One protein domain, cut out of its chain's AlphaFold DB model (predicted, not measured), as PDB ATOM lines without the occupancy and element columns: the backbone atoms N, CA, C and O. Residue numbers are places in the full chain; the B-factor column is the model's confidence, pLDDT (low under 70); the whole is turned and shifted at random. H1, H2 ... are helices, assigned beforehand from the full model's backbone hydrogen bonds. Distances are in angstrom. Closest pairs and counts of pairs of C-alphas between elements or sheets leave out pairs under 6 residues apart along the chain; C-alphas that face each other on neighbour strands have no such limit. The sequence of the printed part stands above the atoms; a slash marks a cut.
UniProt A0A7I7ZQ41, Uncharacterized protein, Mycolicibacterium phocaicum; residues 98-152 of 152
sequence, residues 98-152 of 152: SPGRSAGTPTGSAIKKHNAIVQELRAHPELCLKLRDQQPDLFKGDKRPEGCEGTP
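What this domain is: This is residues 98 to 152 of the 152 residues of an uncharacterized protein of Mycolicibacterium phocaicum (UniProt A0A7I7ZQ41). One long helix, H1, makes most of the length of this model, and a shorter helix, H2, turns off its end to form an L. A one-turn helix, H3, follows at the far end of H2, and from there the unnamed stretch of residues 140 to 152 folds back toward the corner of the L, while residues 98 to 105 lie at the other end of H1. The printed part has 55 residues, with three named helices in the order H1, H2, H3 and no named strand; the class is all helix. The whole is loose, with a radius of gyration of the C-alphas of 13.5 A, and elongated, spanning 37 by 20 by 18 A along its three main axes.

Where its parts are: The printed part begins at Ser 98, with its C-alpha at (248.394, 222.496, 194.952), and residues 98 to 105 come before the first named helix. H1 is residues 106 to 123, from C-alpha 106 at (256.293, 238.109, 202.525) to C-alpha 123 at (230.852, 238.986, 197.783), a length of 25.9 A. H2 is residues 125 to 134 and measures 14.6 A from first to last C-alpha. H3 is residues 136 to 139, with C-alpha 139 at (236.609, 253.230, 187.561). The 13 residues from 140 to 152 hold no named element.

How they stand to each other: H1 and H2 are close but not clearly touching, and their closest C-alphas are those of Leu 121 and Leu 127, 6.2 A apart. Their lines are about perpendicular, at 79 degrees. H2 and H3 are also close but not clearly touching; their closest C-alphas, those of Arg 132 and Phe 139, are 6.3 A apart. H1 and H3 are apart. In H1 and H2 every O i to N i+4 pair is within hydrogen-bond range; H3 is too short for such a pair, and its one O i to N i+3 pair is within range.

The domain as a whole: The two C-alphas farthest apart are those of Pro 99 and Asp 133, at 39.2 A. The C-alphas of Ser 98 and Pro 152, the first and last printed residues, are 34.4 A apart, and Pro 152 is the chain's last residue. Residues 133 to 138, of which 136 to 138 belong to H3, stand free. The printed part has no cut, and the links from H1 to H2 and from H2 to H3 are tight, with 1 residue each. The mean pLDDT of the printed part is 84.1; residues 142 to 143 and 151 to 152 are under 70.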
ATOM      1  N   SER A  98     247.768 221.838 196.097       88.88
ATOM      2  CA  SER A  98     248.394 222.496 194.952       88.88
ATOM      3  C   SER A  98     249.659 223.253 195.365       88.88
ATOM      4  O   SER A  98     249.614 224.047 196.315       88.88
ATOM      5  N   PRO A  99     250.788 223.055 194.657       89.44
ATOM      6  CA  PRO A  99     251.997 223.830 194.893       89.44
ATOM      7  C   PRO A  99     251.779 225.305 194.538       89.44
ATOM      8  O   PRO A  99     250.970 225.645 193.677       89.44
ATOM      9  N   GLY A 100     252.533 226.182 195.196       87.94
ATOM     10  CA  GLY A 100     252.477 227.626 194.993       87.94
ATOM     11  C   GLY A 100     253.398 228.366 195.957       87.94
ATOM     12  O   GLY A 100     254.160 227.753 196.711       87.94
ATOM     13  N   ARG A 101     253.334 229.702 195.981       85.94
ATOM     14  CA  ARG A 101     254.139 230.481 196.940       85.94
ATOM     15  C   ARG A 101     253.655 230.218 198.364       85.94
ATOM     16  O   ARG A 101     252.459 230.265 198.644       85.94
ATOM     17  N   SER A 102     254.576 229.977 199.295       85.94
ATOM     18  CA  SER A 102     254.196 229.756 200.694       85.94
ATOM     19  C   SER A 102     253.536 231.006 201.282       85.94
ATOM     20  O   SER A 102     254.120 232.093 201.256       85.94
ATOM     21  N   ALA A 103     252.350 230.837 201.874       87.88
ATOM     22  CA  ALA A 103     251.612 231.899 202.560       87.88
ATOM     23  C   ALA A 103     252.387 232.521 203.740       87.88
ATOM     24  O   ALA A 103     252.044 233.613 204.187       87.88
ATOM     25  N   GLY A 104     253.418 231.830 204.243       85.88
ATOM     26  CA  GLY A 104     254.309 232.333 205.291       85.88
ATOM     27  C   GLY A 104     255.411 233.270 204.785       85.88
ATOM     28  O   GLY A 104     256.047 233.946 205.586       85.88
ATOM     29  N   THR A 105     255.648 233.334 203.472       84.12
ATOM     30  CA  THR A 105     256.620 234.277 202.891       84.12
ATOM     31  C   THR A 105     256.008 235.673 202.753       84.12
ATOM     32  O   THR A 105     254.790 235.777 202.588       84.12
ATOM     33  N   PRO A 106     256.811 236.757 202.744       86.31
ATOM     34  CA  PRO A 106     256.293 238.109 202.525       86.31
ATOM     35  C   PRO A 106     255.439 238.222 201.253       86.31
ATOM     36  O   PRO A 106     254.328 238.747 201.301       86.31
ATOM     37  N   THR A 107     255.908 237.650 200.137       80.50
ATOM     38  CA  THR A 107     255.173 237.642 198.863       80.50
ATOM     39  C   THR A 107     253.884 236.826 198.944       80.50
ATOM     40  O   THR A 107     252.826 237.330 198.581       80.50
ATOM     41  N   GLY A 108     253.935 235.588 199.447       83.44
ATOM     42  CA  GLY A 108     252.739 234.744 199.543       83.44
ATOM     43  C   GLY A 108     251.696 235.291 200.524       83.44
ATOM     44  O   GLY A 108     250.499 235.206 200.263       83.44
ATOM     45  N   SER A 109     252.132 235.919 201.620       87.44
ATOM     46  CA  SER A 109     251.244 236.590 202.575       87.44
ATOM     47  C   SER A 109     250.556 237.807 201.954       87.44
ATOM     48  O   SER A 109     249.350 237.983 202.132       87.44
ATOM     49  N   ALA A 110     251.293 238.625 201.196       86.50
ATOM     50  CA  ALA A 110     250.733 239.778 200.498       86.50
ATOM     51  C   ALA A 110     249.668 239.356 199.475       86.50
ATOM     52  O   ALA A 110     248.565 239.898 199.494       86.50
ATOM     53  N   ILE A 111     249.954 238.331 198.662       85.00
ATOM     54  CA  ILE A 111     248.990 237.784 197.697       85.00
ATOM     55  C   ILE A 111     247.756 237.235 198.418       85.00
ATOM     56  O   ILE A 111     246.634 237.542 198.035       85.00
ATOM     57  N   LYS A 112     247.938 236.463 199.497       87.31
ATOM     58  CA  LYS A 112     246.810 235.918 200.263       87.31
ATOM     59  C   LYS A 112     245.887 237.025 200.783       87.31
ATOM     60  O   LYS A 112     244.670 236.891 200.692       87.31
ATOM     61  N   LYS A 113     246.455 238.107 201.323       88.81
ATOM     62  CA  LYS A 113     245.684 239.264 201.807       88.81
ATOM     63  C   LYS A 113     244.961 239.977 200.667       88.81
ATOM     64  O   LYS A 113     243.782 240.274 200.809       88.81
ATOM     65  N   HIS A 114     245.643 240.208 199.545       87.25
ATOM     66  CA  HIS A 114     245.048 240.799 198.344       87.25
ATOM     67  C   HIS A 114     243.863 239.971 197.837       87.25
ATOM     68  O   HIS A 114     242.768 240.496 197.678       87.25
ATOM     69  N   ASN A 115     244.040 238.657 197.697       87.38
ATOM     70  CA  ASN A 115     242.990 237.756 197.226       87.38
ATOM     71  C   ASN A 115     241.782 237.725 198.172       87.38
ATOM     72  O   ASN A 115     240.653 237.659 197.698       87.38
ATOM     73  N   ALA A 116     241.999 237.825 199.488       89.19
ATOM     74  CA  ALA A 116     240.908 237.946 200.453       89.19
ATOM     75  C   ALA A 116     240.115 239.252 200.265       89.19
ATOM     76  O   ALA A 116     238.890 239.222 200.285       89.19
ATOM     77  N   ILE A 117     240.793 240.379 200.010       88.25
ATOM     78  CA  ILE A 117     240.134 241.663 199.709       88.25
ATOM     79  C   ILE A 117     239.325 241.561 198.412       88.25
ATOM     80  O   ILE A 117     238.170 241.968 198.373       88.25
ATOM     81  N   VAL A 118     239.904 240.984 197.357       86.56
ATOM     82  CA  VAL A 118     239.214 240.784 196.074       86.56
ATOM     83  C   VAL A 118     237.977 239.897 196.243       86.56
ATOM     84  O   VAL A 118     236.929 240.184 195.670       86.56
ATOM     85  N   GLN A 119     238.072 238.825 197.032       88.38
ATOM     86  CA  GLN A 119     236.933 237.954 197.329       88.38
ATOM     87  C   GLN A 119     235.837 238.684 198.106       88.38
ATOM     88  O   GLN A 119     234.667 238.540 197.762       88.38
ATOM     89  N   GLU A 120     236.215 239.497 199.090       88.06
ATOM     90  CA  GLU A 120     235.280 240.325 199.849       88.06
ATOM     91  C   GLU A 120     234.527 241.296 198.931       88.06
ATOM     92  O   GLU A 120     233.302 241.349 198.954       88.06
ATOM     93  N   LEU A 121     235.241 242.005 198.049       87.06
ATOM     94  CA  LEU A 121     234.635 242.927 197.082       87.06
ATOM     95  C   LEU A 121     233.657 242.224 196.131       87.06
ATOM     96  O   LEU A 121     232.602 242.774 195.818       87.06
ATOM     97  N   ARG A 122     233.963 240.988 195.717       87.94
ATOM     98  CA  ARG A 122     233.057 240.179 194.884       87.94
ATOM     99  C   ARG A 122     231.821 239.711 195.642       87.94
ATOM    100  O   ARG A 122     230.754 239.612 195.042       87.94
ATOM    101  N   ALA A 123     231.964 239.392 196.927       90.00
ATOM    102  CA  ALA A 123     230.852 238.986 197.783       90.00
ATOM    103  C   ALA A 123     229.943 240.170 198.153       90.00
ATOM    104  O   ALA A 123     228.741 239.984 198.334       90.00
ATOM    105  N   HIS A 124     230.514 241.376 198.205       90.56
ATOM    106  CA  HIS A 124     229.864 242.610 198.632       90.56
ATOM    107  C   HIS A 124     229.929 243.692 197.537       90.56
ATOM    108  O   HIS A 124     230.664 244.679 197.674       90.56
ATOM    109  N   PRO A 125     229.161 243.554 196.435       85.75
ATOM    110  CA  PRO A 125     229.198 244.495 195.312       85.75
ATOM    111  C   PRO A 125     228.818 245.937 195.703       85.75
ATOM    112  O   PRO A 125     229.194 246.890 195.018       85.75
ATOM    113  N   GLU A 126     228.120 246.136 196.823       89.12
ATOM    114  CA  GLU A 126     227.846 247.446 197.414       89.12
ATOM    115  C   GLU A 126     229.114 248.205 197.833       89.12
ATOM    116  O   GLU A 126     229.126 249.440 197.820       89.12
ATOM    117  N   LEU A 127     230.196 247.497 198.176       89.19
ATOM    118  CA  LEU A 127     231.485 248.114 198.491       89.19
ATOM    119  C   LEU A 127     232.117 248.721 197.240       89.19
ATOM    120  O   LEU A 127     232.666 249.818 197.308       89.19
ATOM    121  N   CYS A 128     231.972 248.061 196.091       88.62
ATOM    122  CA  CYS A 128     232.433 248.586 194.810       88.62
ATOM    123  C   CYS A 128     231.687 249.864 194.406       88.62
ATOM    124  O   CYS A 128     232.309 250.795 193.898       88.62
ATOM    125  N   LEU A 129     230.381 249.955 194.690       87.44
ATOM    126  CA  LEU A 129     229.603 251.177 194.454       87.44
ATOM    127  C   LEU A 129     230.101 252.339 195.322       87.44
ATOM    128  O   LEU A 129     230.374 253.418 194.803       87.44
ATOM    129  N   LYS A 130     230.308 252.101 196.623       88.88
ATOM    130  CA  LYS A 130     230.870 253.116 197.530       88.88
ATOM    131  C   LYS A 130     232.269 253.550 197.103       88.88
ATOM    132  O   LYS A 130     232.562 254.742 197.104       88.88
ATOM    133  N   LEU A 131     233.119 252.598 196.717       87.06
ATOM    134  CA  LEU A 131     234.473 252.886 196.255       87.06
ATOM    135  C   LEU A 131     234.458 253.733 194.980       87.06
ATOM    136  O   LEU A 131     235.263 254.651 194.855       87.06
ATOM    137  N   ARG A 132     233.526 253.475 194.059       85.69
ATOM    138  CA  ARG A 132     233.332 254.289 192.854       85.69
ATOM    139  C   ARG A 132     232.890 255.708 193.188       85.69
ATOM    140  O   ARG A 132     233.420 256.648 192.607       85.69
ATOM    141  N   ASP A 133     231.969 255.867 194.131       88.06
ATOM    142  CA  ASP A 133     231.491 257.188 194.543       88.06
ATOM    143  C   ASP A 133     232.603 257.994 195.243       88.06
ATOM    144  O   ASP A 133     232.724 259.203 195.046       88.06
ATOM    145  N   GLN A 134     233.451 257.324 196.030       89.19
ATOM    146  CA  GLN A 134     234.575 257.945 196.739       89.19
ATOM    147  C   GLN A 134     235.787 258.210 195.838       89.19
ATOM    148  O   GLN A 134     236.490 259.204 196.020       89.19
ATOM    149  N   GLN A 135     236.061 257.311 194.894       87.50
ATOM    150  CA  GLN A 135     237.229 257.334 194.014       87.50
ATOM    151  C   GLN A 135     236.824 257.031 192.563       87.50
ATOM    152  O   GLN A 135     237.200 255.994 192.008       87.50
ATOM    153  N   PRO A 136     236.097 257.950 191.902       84.56
ATOM    154  CA  PRO A 136     235.573 257.720 190.555       84.56
ATOM    155  C   PRO A 136     236.677 257.513 189.515       84.56
ATOM    156  O   PRO A 136     236.462 256.836 188.513       84.56
ATOM    157  N   ASP A 137     237.876 258.049 189.753       84.56
ATOM    158  CA  ASP A 137     239.023 257.887 188.859       84.56
ATOM    159  C   ASP A 137     239.492 256.432 188.726       84.56
ATOM    160  O   ASP A 137     239.975 256.056 187.660       84.56
ATOM    161  N   LEU A 138     239.295 255.591 189.750       81.06
ATOM    162  CA  LEU A 138     239.661 254.167 189.702       81.06
ATOM    163  C   LEU A 138     238.758 253.349 188.774       81.06
ATOM    164  O   LEU A 138     239.113 252.240 188.387       81.06
ATOM    165  N   PHE A 139     237.595 253.889 188.416       83.88
ATOM    166  CA  PHE A 139     236.609 253.230 187.561       83.88
ATOM    167  C   PHE A 139     236.581 253.824 186.147       83.88
ATOM    168  O   PHE A 139     235.726 253.461 185.343       83.88
ATOM    169  N   LYS A 140     237.510 254.733 185.814       80.19
ATOM    170  CA  LYS A 140     237.626 255.297 184.465       80.19
ATOM    171  C   LYS A 140     238.434 254.367 183.555       80.19
ATOM    172  O   LYS A 140     239.567 254.004 183.860       80.19
ATOM    173  N   GLY A 141     237.880 254.062 182.381       70.62
ATOM    174  CA  GLY A 141     238.514 253.206 181.373       70.62
ATOM    175  C   GLY A 141     238.402 251.710 181.689       70.62
ATOM    176  O   GLY A 141     237.580 251.292 182.497       70.62
ATOM    177  N   ASP A 142     239.238 250.894 181.045       63.94
ATOM    178  CA  ASP A 142     239.088 249.427 181.053       63.94
ATOM    179  C   ASP A 142     239.603 248.741 182.335       63.94
ATOM    180  O   ASP A 142     239.436 247.535 182.510       63.94
ATOM    181  N   LYS A 143     240.264 249.481 183.233       66.50
ATOM    182  CA  LYS A 143     240.944 248.926 184.413       66.50
ATOM    183  C   LYS A 143     240.220 249.294 185.701       66.50
ATOM    184  O   LYS A 143     240.683 250.139 186.457       66.50
ATOM    185  N   ARG A 144     239.089 248.638 185.944       78.44
ATOM    186  CA  ARG A 144     238.418 248.697 187.252       78.44
ATOM    187  C   ARG A 144     239.238 247.954 188.317       78.44
ATOM    188  O   ARG A 144     240.013 247.062 187.955       78.44
ATOM    189  N   PRO A 145     239.042 248.263 189.610       82.38
ATOM    190  CA  PRO A 145     239.641 247.497 190.694       82.38
ATOM    191  C   PRO A 145     239.275 246.012 190.600       82.38
ATOM    192  O   PRO A 145     238.131 245.657 190.296       82.38
ATOM    193  N   GLU A 146     240.251 245.149 190.878       82.62
ATOM    194  CA  GLU A 146     240.020 243.709 190.981       82.62
ATOM    195  C   GLU A 146     238.956 243.426 192.046       82.62
ATOM    196  O   GLU A 146     238.983 243.989 193.139       82.62
ATOM    197  N   GLY A 147     238.008 242.554 191.712       83.00
ATOM    198  CA  GLY A 147     236.866 242.232 192.563       83.00
ATOM    199  C   GLY A 147     235.601 243.051 192.297       83.00
ATOM    200  O   GLY A 147     234.534 242.676 192.773       83.00
ATOM    201  N   CYS A 148     235.686 244.111 191.488       85.81
ATOM    202  CA  CYS A 148     234.540 244.931 191.084       85.81
ATOM    203  C   CYS A 148     234.120 244.685 189.627       85.81
ATOM    204  O   CYS A 148     233.597 245.576 188.953       85.81
ATOM    205  N   GLU A 149     234.357 243.481 189.092       81.44
ATOM    206  CA  GLU A 149     234.171 243.219 187.664       81.44
ATOM    207  C   GLU A 149     232.690 243.189 187.224       81.44
ATOM    208  O   GLU A 149     232.376 243.372 186.044       81.44
ATOM    209  N   GLY A 150     231.769 242.971 188.162       71.06
ATOM    210  CA  GLY A 150     230.325 242.969 187.916       71.06
ATOM    211  C   GLY A 150     229.640 244.316 188.151       71.06
ATOM    212  O   GLY A 150     228.445 244.437 187.890       71.06
ATOM    213  N   THR A 151     230.358 245.320 188.659       67.81
ATOM    214  CA  THR A 151     229.765 246.610 189.024       67.81
ATOM    215  C   THR A 151     229.711 247.534 187.798       67.81
ATOM    216  O   THR A 151     230.729 247.646 187.099       67.81
ATOM    217  N   PRO A 152     228.544 248.149 187.505       60.16
ATOM    218  CA  PRO A 152     228.388 249.097 186.402       60.16
ATOM    219  C   PRO A 152     229.129 250.417 186.636       60.16
ATOM    220  O   PRO A 152     229.495 250.724 187.797       60.16
TER     221      PRO A 152